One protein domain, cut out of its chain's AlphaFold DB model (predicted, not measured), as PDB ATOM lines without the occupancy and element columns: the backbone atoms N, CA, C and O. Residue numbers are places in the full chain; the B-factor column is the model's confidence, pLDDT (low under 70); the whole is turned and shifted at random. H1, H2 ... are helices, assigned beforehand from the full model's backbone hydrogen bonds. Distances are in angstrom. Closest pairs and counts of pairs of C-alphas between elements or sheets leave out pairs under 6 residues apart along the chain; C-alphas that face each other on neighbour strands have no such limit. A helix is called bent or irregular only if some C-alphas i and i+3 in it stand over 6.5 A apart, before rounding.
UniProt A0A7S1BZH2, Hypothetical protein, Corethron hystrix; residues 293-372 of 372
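What this domain is: This is residues 293 to 372 of the 372 residues of the protein "Hypothetical protein" of Corethron hystrix (UniProt A0A7S1BZH2). The model is a flat, open zigzag of helices: the long helices H1 and H3 make a V, meeting where the last residues of H1 reach the first half of H3, and the short helix H4 folds back from the far end of H3. The short helix H2 lies near the corner of the V, and residues 293 to 306, nearly all of them in H1, stick out as a free arm. The printed part has 80 residues with four named helices, in the order H1, H2, H3, H4, and no named strand; its class is all helix. It is loose, with a radius of gyration of the C-alphas of 15.4 A, and spans 45 by 38 by 14 A.

Where its parts are: H1, residues 294 to 317, begins with C-alpha 294 at (125.354, 141.765, 135.003) and is 34.4 A long from first to last C-alpha. H2, residues 324 to 330, is 11.3 A long. H3, residues 333 to 355, is 31.9 A long and begins with C-alpha 333 at (127.237, 181.483, 136.128). H3 has a kink of 32 degrees near residue 340 and is only just irregular: C-alphas 338 and 341 are 6.6 A apart. H4, residues 360 to 366, is 10.0 A long and ends with C-alpha 366 at (108.564, 169.002, 154.498).

How they stand to each other: H1 touches H3 with residues 313 to 317 alone, and H3 touches H1 with residues 335 to 343 alone; the closest C-alphas are those of Cys 316 and Val 339, 5.0 A apart. H1 and H3 run opposite ways at a steep tilt of 44 degrees. H2 is close to H1 but not clearly touching, with the closest C-alphas, those of Ala 317 and Val 330, 7.0 A apart. H2 is also close to H3 but not clearly touching, with the closest C-alphas, those of Val 330 and Val 336, 6.2 A apart. H3 touches H4 with residues 349 to 353 alone; the closest C-alphas are those of Ala 353 and Leu 360, 5.8 A apart. H3 and H4 run opposite ways at a steep tilt of 47 degrees. H4 is apart from H1 and from H2. In H1 and H4 every O i to N i+4 pair is within hydrogen-bond range; in H3 17 of 19 are, and in H2 0 of 3, beside 4 of 4 O i to N i+3 pairs.

The domain as a whole: The C-alphas of Pro 293 and Ile 372, the two farthest apart, are 49.4 A from each other; Ile 372 is the chain's last residue. The printed part has no cut. The links from H2 to H3 and from H3 to H4 are tight, and that from H1 to H2 is short. Residues 354 to 359 stand free, as do residues 293 to 306. The mean pLDDT of the printed part is 77.4, with residue 333 and residues 356 to 372 under 70.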
ATOM      1  N   PRO A 293     124.952 139.122 130.984       90.56
ATOM      2  CA  PRO A 293     125.918 139.380 132.041       90.56
ATOM      3  C   PRO A 293     125.558 140.659 132.802       90.56
ATOM      4  O   PRO A 293     125.298 141.699 132.193       90.56
ATOM      5  N   LEU A 294     125.619 140.609 134.137       90.12
ATOM      6  CA  LEU A 294     125.354 141.765 135.003       90.12
ATOM      7  C   LEU A 294     126.114 143.050 134.588       90.12
ATOM      8  O   LEU A 294     125.502 144.117 134.657       90.12
ATOM      9  N   PRO A 295     127.374 143.003 134.089       91.44
ATOM     10  CA  PRO A 295     128.054 144.192 133.565       91.44
ATOM     11  C   PRO A 295     127.343 144.874 132.386       91.44
ATOM     12  O   PRO A 295     127.341 146.100 132.313       91.44
ATOM     13  N   VAL A 296     126.703 144.113 131.488       92.25
ATOM     14  CA  VAL A 296     125.981 144.656 130.320       92.25
ATOM     15  C   VAL A 296     124.738 145.416 130.775       92.25
ATOM     16  O   VAL A 296     124.507 146.550 130.357       92.25
ATOM     17  N   VAL A 297     123.973 144.822 131.697       89.75
ATOM     18  CA  VAL A 297     122.801 145.467 132.307       89.75
ATOM     19  C   VAL A 297     123.223 146.714 133.092       89.75
ATOM     20  O   VAL A 297     122.584 147.757 132.978       89.75
ATOM     21  N   GLY A 298     124.336 146.642 133.830       91.12
ATOM     22  CA  GLY A 298     124.912 147.778 134.552       91.12
ATOM     23  C   GLY A 298     125.291 148.947 133.638       91.12
ATOM     24  O   GLY A 298     124.928 150.084 133.934       91.12
ATOM     25  N   GLY A 299     125.956 148.680 132.509       92.50
ATOM     26  CA  GLY A 299     126.316 149.705 131.522       92.50
ATOM     27  C   GLY A 299     125.097 150.391 130.897       92.50
ATOM     28  O   GLY A 299     125.048 151.618 130.818       92.50
ATOM     29  N   TYR A 300     124.072 149.617 130.527       90.69
ATOM     30  CA  TYR A 300     122.810 150.153 130.001       90.69
ATOM     31  C   TYR A 300     122.072 151.034 131.024       90.69
ATOM     32  O   TYR A 300     121.654 152.147 130.699       90.69
ATOM     33  N   LEU A 301     121.964 150.582 132.279       89.31
ATOM     34  CA  LEU A 301     121.341 151.360 133.354       89.31
ATOM     35  C   LEU A 301     122.132 152.636 133.684       89.31
ATOM     36  O   LEU A 301     121.526 153.676 133.941       89.31
ATOM     37  N   ALA A 302     123.466 152.588 133.634       92.00
ATOM     38  CA  ALA A 302     124.311 153.768 133.797       92.00
ATOM     39  C   ALA A 302     124.076 154.798 132.678       92.00
ATOM     40  O   ALA A 302     123.970 155.991 132.965       92.00
ATOM     41  N   PHE A 303     123.924 154.350 131.425       91.12
ATOM     42  CA  PHE A 303     123.617 155.235 130.301       91.12
ATOM     43  C   PHE A 303     122.227 155.880 130.413       91.12
ATOM     44  O   PHE A 303     122.116 157.089 130.219       91.12
ATOM     45  N   ILE A 304     121.182 155.129 130.793       89.75
ATOM     46  CA  ILE A 304     119.850 155.712 131.055       89.75
ATOM     47  C   ILE A 304     119.930 156.752 132.177       89.75
ATOM     48  O   ILE A 304     119.409 157.855 132.027       89.75
ATOM     49  N   GLY A 305     120.618 156.433 133.279       89.62
ATOM     50  CA  GLY A 305     120.806 157.363 134.393       89.62
ATOM     51  C   GLY A 305     121.504 158.657 133.965       89.62
ATOM     52  O   GLY A 305     121.053 159.744 134.321       89.62
ATOM     53  N   TYR A 306     122.559 158.553 133.150       90.00
ATOM     54  CA  TYR A 306     123.244 159.702 132.558       90.00
ATOM     55  C   TYR A 306     122.331 160.505 131.614       90.00
ATOM     56  O   TYR A 306     122.265 161.727 131.733       90.00
ATOM     57  N   PHE A 307     121.579 159.844 130.730       89.62
ATOM     58  CA  PHE A 307     120.634 160.491 129.814       89.62
ATOM     59  C   PHE A 307     119.546 161.273 130.567       89.62
ATOM     60  O   PHE A 307     119.303 162.444 130.273       89.62
ATOM     61  N   CYS A 308     118.929 160.660 131.580       88.00
ATOM     62  CA  CYS A 308     117.931 161.318 132.421       88.00
ATOM     63  C   CYS A 308     118.533 162.465 133.251       88.00
ATOM     64  O   CYS A 308     117.867 163.483 133.436       88.00
ATOM     65  N   LEU A 309     119.785 162.344 133.709       88.94
ATOM     66  CA  LEU A 309     120.497 163.425 134.394       88.94
ATOM     67  C   LEU A 309     120.775 164.605 133.453       88.94
ATOM     68  O   LEU A 309     120.427 165.733 133.792       88.94
ATOM     69  N   GLN A 310     121.347 164.355 132.271       89.25
ATOM     70  CA  GLN A 310     121.617 165.373 131.249       89.25
ATOM     71  C   GLN A 310     120.328 166.112 130.866       89.25
ATOM     72  O   GLN A 310     120.286 167.339 130.864       89.25
ATOM     73  N   ALA A 311     119.247 165.372 130.617       87.62
ATOM     74  CA  ALA A 311     117.967 165.958 130.245       87.62
ATOM     75  C   ALA A 311     117.284 166.713 131.405       87.62
ATOM     76  O   ALA A 311     116.651 167.743 131.184       87.62
ATOM     77  N   GLY A 312     117.449 166.254 132.651       88.00
ATOM     78  CA  GLY A 312     116.985 166.968 133.845       88.00
ATOM     79  C   GLY A 312     117.763 168.262 134.117       88.00
ATOM     80  O   GLY A 312     117.167 169.261 134.524       88.00
ATOM     81  N   VAL A 313     119.072 168.275 133.845       89.06
ATOM     82  CA  VAL A 313     119.912 169.484 133.897       89.06
ATOM     83  C   VAL A 313     119.496 170.471 132.805       89.06
ATOM     84  O   VAL A 313     119.267 171.636 133.125       89.06
ATOM     85  N   GLY A 314     119.295 170.008 131.567       87.00
ATOM     86  CA  GLY A 314     118.771 170.828 130.468       87.00
ATOM     87  C   GLY A 314     117.419 171.466 130.804       87.00
ATOM     88  O   GLY A 314     117.248 172.674 130.657       87.00
ATOM     89  N   LEU A 315     116.495 170.703 131.402       86.19
ATOM     90  CA  LEU A 315     115.207 171.224 131.877       86.19
ATOM     91  C   LEU A 315     115.359 172.323 132.948       86.19
ATOM     92  O   LEU A 315     114.580 173.273 132.961       86.19
ATOM     93  N   CYS A 316     116.355 172.223 133.836       86.81
ATOM     94  CA  CYS A 316     116.628 173.261 134.837       86.81
ATOM     95  C   CYS A 316     117.292 174.507 134.225       86.81
ATOM     96  O   CYS A 316     116.977 175.622 134.636       86.81
ATOM     97  N   ALA A 317     118.171 174.329 133.235       85.38
ATOM     98  CA  ALA A 317     118.770 175.419 132.462       85.38
ATOM     99  C   ALA A 317     117.777 176.070 131.473       85.38
ATOM    100  O   ALA A 317     117.981 177.210 131.071       85.38
ATOM    101  N   SER A 318     116.676 175.384 131.137       82.75
ATOM    102  CA  SER A 318     115.782 175.706 130.009       82.75
ATOM    103  C   SER A 318     116.480 175.648 128.639       82.75
ATOM    104  O   SER A 318     116.129 176.399 127.735       82.75
ATOM    105  N   GLU A 319     117.452 174.743 128.499       82.06
ATOM    106  CA  GLU A 319     118.313 174.569 127.323       82.06
ATOM    107  C   GLU A 319     118.295 173.111 126.842       82.06
ATOM    108  O   GLU A 319     118.358 172.173 127.646       82.06
ATOM    109  N   ASP A 320     118.264 172.905 125.524       78.62
ATOM    110  CA  ASP A 320     118.293 171.569 124.929       78.62
ATOM    111  C   ASP A 320     119.716 170.991 124.942       78.62
ATOM    112  O   ASP A 320     120.608 171.412 124.197       78.62
ATOM    113  N   MET A 321     119.926 169.997 125.810       80.75
ATOM    114  CA  MET A 321     121.179 169.253 125.943       80.75
ATOM    115  C   MET A 321     121.058 167.873 125.296       80.75
ATOM    116  O   MET A 321     120.433 166.968 125.859       80.75
ATOM    117  N   VAL A 322     121.700 167.676 124.144       75.31
ATOM    118  CA  VAL A 322     121.677 166.408 123.392       75.31
ATOM    119  C   VAL A 322     123.055 165.746 123.387       75.31
ATOM    120  O   VAL A 322     123.161 164.549 123.657       75.31
ATOM    121  N   THR A 323     124.113 166.521 123.169       81.56
ATOM    122  CA  THR A 323     125.483 166.034 122.963       81.56
ATOM    123  C   THR A 323     126.360 166.310 124.186       81.56
ATOM    124  O   THR A 323     126.128 167.252 124.938       81.56
ATOM    125  N   VAL A 324     127.432 165.535 124.379       82.38
ATOM    126  CA  VAL A 324     128.394 165.741 125.484       82.38
ATOM    127  C   VAL A 324     129.049 167.138 125.439       82.38
ATOM    128  O   VAL A 324     129.386 167.700 126.477       82.38
ATOM    129  N   SER A 325     129.153 167.756 124.259       83.44
ATOM    130  CA  SER A 325     129.593 169.148 124.087       83.44
ATOM    131  C   SER A 325     128.658 170.183 124.731       83.44
ATOM    132  O   SER A 325     129.114 171.260 125.111       83.44
ATOM    133  N   ASP A 326     127.367 169.871 124.896       83.31
ATOM    134  CA  ASP A 326     126.377 170.804 125.449       83.31
ATOM    135  C   ASP A 326     126.585 171.077 126.944       83.31
ATOM    136  O   ASP A 326     126.116 172.096 127.447       83.31
ATOM    137  N   TRP A 327     127.350 170.242 127.658       84.25
ATOM    138  CA  TRP A 327     127.739 170.518 129.048       84.25
ATOM    139  C   TRP A 327     128.501 171.839 129.201       84.25
ATOM    140  O   TRP A 327     128.390 172.474 130.249       84.25
ATOM    141  N   GLY A 328     129.194 172.309 128.156       81.12
ATOM    142  CA  GLY A 328     129.826 173.630 128.146       81.12
ATOM    143  C   GLY A 328     128.831 174.789 128.306       81.12
ATOM    144  O   GLY A 328     129.167 175.789 128.937       81.12
ATOM    145  N   LYS A 329     127.588 174.640 127.819       78.00
ATOM    146  CA  LYS A 329     126.526 175.658 127.948       78.00
ATOM    147  C   LYS A 329     126.143 175.892 129.415       78.00
ATOM    148  O   LYS A 329     125.902 177.023 129.819       78.00
ATOM    149  N   VAL A 330     126.155 174.834 130.229       76.88
ATOM    150  CA  VAL A 330     125.713 174.852 131.638       76.88
ATOM    151  C   VAL A 330     126.738 175.499 132.582       76.88
ATOM    152  O   VAL A 330     126.394 175.874 133.699       76.88
ATOM    153  N   VAL A 331     127.995 175.667 132.154       80.06
ATOM    154  CA  VAL A 331     129.078 176.246 132.981       80.06
ATOM    155  C   VAL A 331     128.900 177.757 133.214       80.06
ATOM    156  O   VAL A 331     129.521 178.333 134.109       80.06
ATOM    157  N   ASN A 332     128.014 178.416 132.463       81.69
ATOM    158  CA  ASN A 332     127.679 179.823 132.658       81.69
ATOM    159  C   ASN A 332     127.105 180.085 134.061       81.69
ATOM    160  O   ASN A 332     126.173 179.423 134.510       81.69
ATOM    161  N   VAL A 333     127.599 181.131 134.734       68.81
ATOM    162  CA  VAL A 333     127.237 181.483 136.128       68.81
ATOM    163  C   VAL A 333     125.720 181.626 136.339       68.81
ATOM    164  O   VAL A 333     125.201 181.301 137.407       68.81
ATOM    165  N   ARG A 334     124.999 182.089 135.310       75.62
ATOM    166  CA  ARG A 334     123.537 182.224 135.315       75.62
ATOM    167  C   ARG A 334     122.828 180.869 135.371       75.62
ATOM    168  O   ARG A 334     121.890 180.711 136.150       75.62
ATOM    169  N   ASP A 335     123.307 179.907 134.597       77.62
ATOM    170  CA  ASP A 335     122.651 178.617 134.390       77.62
ATOM    171  C   ASP A 335     123.022 177.650 135.518       77.62
ATOM    172  O   ASP A 335     122.150 176.963 136.048       77.62
ATOM    173  N   VAL A 336     124.257 177.734 136.033       81.25
ATOM    174  CA  VAL A 336     124.649 177.140 137.324       81.25
ATOM    175  C   VAL A 336     123.683 177.566 138.437       81.25
ATOM    176  O   VAL A 336     123.241 176.724 139.216       81.25
ATOM    177  N   GLY A 337     123.295 178.846 138.497       83.44
ATOM    178  CA  GLY A 337     122.338 179.355 139.486       83.44
ATOM    179  C   GLY A 337     120.930 178.746 139.390       83.44
ATOM    180  O   GLY A 337     120.251 178.627 140.412       83.44
ATOM    181  N   LEU A 338     120.503 178.328 138.195       83.25
ATOM    182  CA  LEU A 338     119.208 177.683 137.941       83.25
ATOM    183  C   LEU A 338     119.260 176.159 138.141       83.25
ATOM    184  O   LEU A 338     118.327 175.566 138.681       83.25
ATOM    185  N   VAL A 339     120.372 175.530 137.757       85.25
ATOM    186  CA  VAL A 339     120.598 174.080 137.845       85.25
ATOM    187  C   VAL A 339     120.891 173.626 139.278       85.25
ATOM    188  O   VAL A 339     120.377 172.592 139.715       85.25
ATOM    189  N   LEU A 340     121.676 174.395 140.039       87.50
ATOM    190  CA  LEU A 340     122.102 174.050 141.399       87.50
ATOM    191  C   LEU A 340     120.950 173.669 142.359       87.50
ATOM    192  O   LEU A 340     121.077 172.631 143.012       87.50
ATOM    193  N   PRO A 341     119.823 174.410 142.473       89.19
ATOM    194  CA  PRO A 341     118.720 174.002 143.351       89.19
ATOM    195  C   PRO A 341     118.051 172.689 142.915       89.19
ATOM    196  O   PRO A 341     117.640 171.911 143.779       89.19
ATOM    197  N   GLY A 342     117.979 172.405 141.609       85.62
ATOM    198  CA  GLY A 342     117.486 171.126 141.087       85.62
ATOM    199  C   GLY A 342     118.414 169.966 141.454       85.62
ATOM    200  O   GLY A 342     117.964 168.951 141.989       85.62
ATOM    201  N   LEU A 343     119.723 170.156 141.264       88.50
ATOM    202  CA  LEU A 343     120.759 169.177 141.606       88.50
ATOM    203  C   LEU A 343     120.811 168.895 143.118       88.50
ATOM    204  O   LEU A 343     120.804 167.735 143.528       88.50
ATOM    205  N   ILE A 344     120.770 169.937 143.960       90.06
ATOM    206  CA  ILE A 344     120.673 169.797 145.423       90.06
ATOM    207  C   ILE A 344     119.385 169.060 145.809       90.06
ATOM    208  O   ILE A 344     119.433 168.153 146.639       90.06
ATOM    209  N   GLY A 345     118.243 169.402 145.202       85.81
ATOM    210  CA  GLY A 345     116.971 168.717 145.437       85.81
ATOM    211  C   GLY A 345     117.046 167.218 145.130       85.81
ATOM    212  O   GLY A 345     116.660 166.398 145.964       85.81
ATOM    213  N   GLY A 346     117.617 166.854 143.978       84.50
ATOM    214  CA  GLY A 346     117.846 165.465 143.571       84.50
ATOM    215  C   GLY A 346     118.799 164.704 144.500       84.50
ATOM    216  O   GLY A 346     118.502 163.574 144.897       84.50
ATOM    217  N   VAL A 347     119.906 165.325 144.919       87.75
ATOM    218  CA  VAL A 347     120.856 164.732 145.879       87.75
ATOM    219  C   VAL A 347     120.205 164.527 147.248       87.75
ATOM    220  O   VAL A 347     120.283 163.429 147.796       87.75
ATOM    221  N   VAL A 348     119.504 165.529 147.790       86.56
ATOM    222  CA  VAL A 348     118.802 165.419 149.081       86.56
ATOM    223  C   VAL A 348     117.714 164.346 149.030       86.56
ATOM    224  O   VAL A 348     117.597 163.555 149.968       86.56
ATOM    225  N   MET A 349     116.954 164.258 147.936       79.12
ATOM    226  CA  MET A 349     115.955 163.207 147.732       79.12
ATOM    227  C   MET A 349     116.599 161.814 147.660       79.12
ATOM    228  O   MET A 349     116.138 160.894 148.335       79.12
ATOM    229  N   THR A 350     117.699 161.666 146.917       81.38
ATOM    230  CA  THR A 350     118.437 160.397 146.783       81.38
ATOM    231  C   THR A 350     119.032 159.947 148.117       81.38
ATOM    232  O   THR A 350     118.889 158.784 148.500       81.38
ATOM    233  N   LEU A 351     119.654 160.860 148.867       83.56
ATOM    234  CA  LEU A 351     120.181 160.578 150.202       83.56
ATOM    235  C   LEU A 351     119.059 160.215 151.177       83.56
ATOM    236  O   LEU A 351     119.193 159.244 151.914       83.56
ATOM    237  N   SER A 352     117.928 160.925 151.144       78.06
ATOM    238  CA  SER A 352     116.764 160.608 151.984       78.06
ATOM    239  C   SER A 352     116.221 159.207 151.692       78.06
ATOM    240  O   SER A 352     115.972 158.445 152.623       78.06
ATOM    241  N   ALA A 353     116.121 158.838 150.411       72.81
ATOM    242  CA  ALA A 353     115.685 157.514 149.977       72.81
ATOM    243  C   ALA A 353     116.626 156.382 150.429       72.81
ATOM    244  O   ALA A 353     116.158 155.278 150.702       72.81
ATOM    245  N   ARG A 354     117.940 156.639 150.524       77.31
ATOM    246  CA  ARG A 354     118.931 155.636 150.956       77.31
ATOM    247  C   ARG A 354     119.142 155.563 152.466       77.31
ATOM    248  O   ARG A 354     119.395 154.479 152.978       77.31
ATOM    249  N   LEU A 355     119.069 156.692 153.168       75.50
ATOM    250  CA  LEU A 355     119.336 156.770 154.609       75.50
ATOM    251  C   LEU A 355     118.112 156.410 155.456       75.50
ATOM    252  O   LEU A 355     118.266 155.934 156.577       75.50
ATOM    253  N   MET A 356     116.901 156.666 154.953       65.75
ATOM    254  CA  MET A 356     115.661 156.500 155.709       65.75
ATOM    255  C   MET A 356     114.508 156.062 154.785       65.75
ATOM    256  O   MET A 356     113.703 156.908 154.379       65.75
ATOM    257  N   PRO A 357     114.371 154.757 154.471       59.25
ATOM    258  CA  PRO A 357     113.295 154.264 153.603       59.25
ATOM    259  C   PRO A 357     111.892 154.662 154.101       59.25
ATOM    260  O   PRO A 357     111.030 155.006 153.294       59.25
ATOM    261  N   ASP A 358     111.689 154.734 155.421       57.91
ATOM    262  CA  ASP A 358     110.420 155.150 156.037       57.91
ATOM    263  C   ASP A 358     110.196 156.678 156.076       57.91
ATOM    264  O   ASP A 358     109.074 157.132 156.313       57.91
ATOM    265  N   ALA A 359     111.232 157.503 155.858       52.22
ATOM    266  CA  ALA A 359     111.131 158.965 155.975       52.22
ATOM    267  C   ALA A 359     110.919 159.691 154.640       52.22
ATOM    268  O   ALA A 359     110.602 160.881 154.657       52.22
ATOM    269  N   LEU A 360     111.034 159.002 153.499       54.69
ATOM    270  CA  LEU A 360     110.735 159.542 152.164       54.69
ATOM    271  C   LEU A 360     109.391 160.317 152.127       54.69
ATOM    272  O   LEU A 360     109.395 161.482 151.721       54.69
ATOM    273  N   PRO A 361     108.272 159.772 152.664       56.69
ATOM    274  CA  PRO A 361     107.010 160.505 152.813       56.69
ATOM    275  C   PRO A 361     107.119 161.819 153.599       56.69
ATOM    276  O   PRO A 361     106.554 162.841 153.210       56.69
ATOM    277  N   ALA A 362     107.846 161.804 154.717       50.88
ATOM    278  CA  ALA A 362     107.948 162.933 155.636       50.88
ATOM    279  C   ALA A 362     108.856 164.044 155.088       50.88
ATOM    280  O   ALA A 362     108.517 165.224 155.195       50.88
ATOM    281  N   VAL A 363     109.977 163.675 154.456       55.53
ATOM    282  CA  VAL A 363     110.889 164.620 153.798       55.53
ATOM    283  C   VAL A 363     110.175 165.331 152.653       55.53
ATOM    284  O   VAL A 363     110.281 166.548 152.558       55.53
ATOM    285  N   MET A 364     109.380 164.622 151.847       54.38
ATOM    286  CA  MET A 364     108.622 165.230 150.749       54.38
ATOM    287  C   MET A 364     107.522 166.194 151.207       54.38
ATOM    288  O   MET A 364     107.356 167.256 150.616       54.38
ATOM    289  N   VAL A 365     106.798 165.881 152.287       55.25
ATOM    290  CA  VAL A 365     105.810 166.813 152.867       55.25
ATOM    291  C   VAL A 365     106.493 168.045 153.489       55.25
ATOM    292  O   VAL A 365     105.912 169.132 153.511       55.25
ATOM    293  N   ARG A 366     107.739 167.903 153.968       47.88
ATOM    294  CA  ARG A 366     108.564 169.002 154.498       47.88
ATOM    295  C   ARG A 366     109.171 169.866 153.382       47.88
ATOM    296  O   ARG A 366     109.171 171.089 153.507       47.88
ATOM    297  N   TYR A 367     109.635 169.254 152.293       49.66
ATOM    298  CA  TYR A 367     110.091 169.909 151.062       49.66
ATOM    299  C   TYR A 367     108.895 170.377 150.219       49.66
ATOM    300  O   TYR A 367     108.665 169.935 149.097       49.66
ATOM    301  N   ARG A 368     108.144 171.343 150.757       40.03
ATOM    302  CA  ARG A 368     107.251 172.198 149.973       40.03
ATOM    303  C   ARG A 368     107.973 173.527 149.737       40.03
ATOM    304  O   ARG A 368     107.955 174.367 150.642       40.03
ATOM    305  N   PRO A 369     108.625 173.743 148.578       41.94
ATOM    306  CA  PRO A 369     109.283 175.010 148.302       41.94
ATOM    307  C   PRO A 369     108.254 176.139 148.353       41.94
ATOM    308  O   PRO A 369     107.260 176.119 147.626       41.94
ATOM    309  N   ARG A 370     108.481 177.134 149.216       38.94
ATOM    310  CA  ARG A 370     107.762 178.411 149.153       38.94
ATOM    311  C   ARG A 370     108.397 179.274 148.062       38.94
ATOM    312  O   ARG A 370     109.058 180.258 148.369       38.94
ATOM    313  N   PHE A 371     108.203 178.882 146.807       36.62
ATOM    314  CA  PHE A 371     108.384 179.793 145.681       36.62
ATOM    315  C   PHE A 371     107.026 180.415 145.358       36.62
ATOM    316  O   PHE A 371     106.096 179.722 144.939       36.62
ATOM    317  N   ILE A 372     106.930 181.710 145.663       37.53
ATOM    318  CA  ILE A 372     105.913 182.649 145.179       37.53
ATOM    319  C   ILE A 372     106.492 183.286 143.914       37.53
ATOM    320  O   ILE A 372     107.693 183.635 143.974       37.53
TER     321      ILE A 372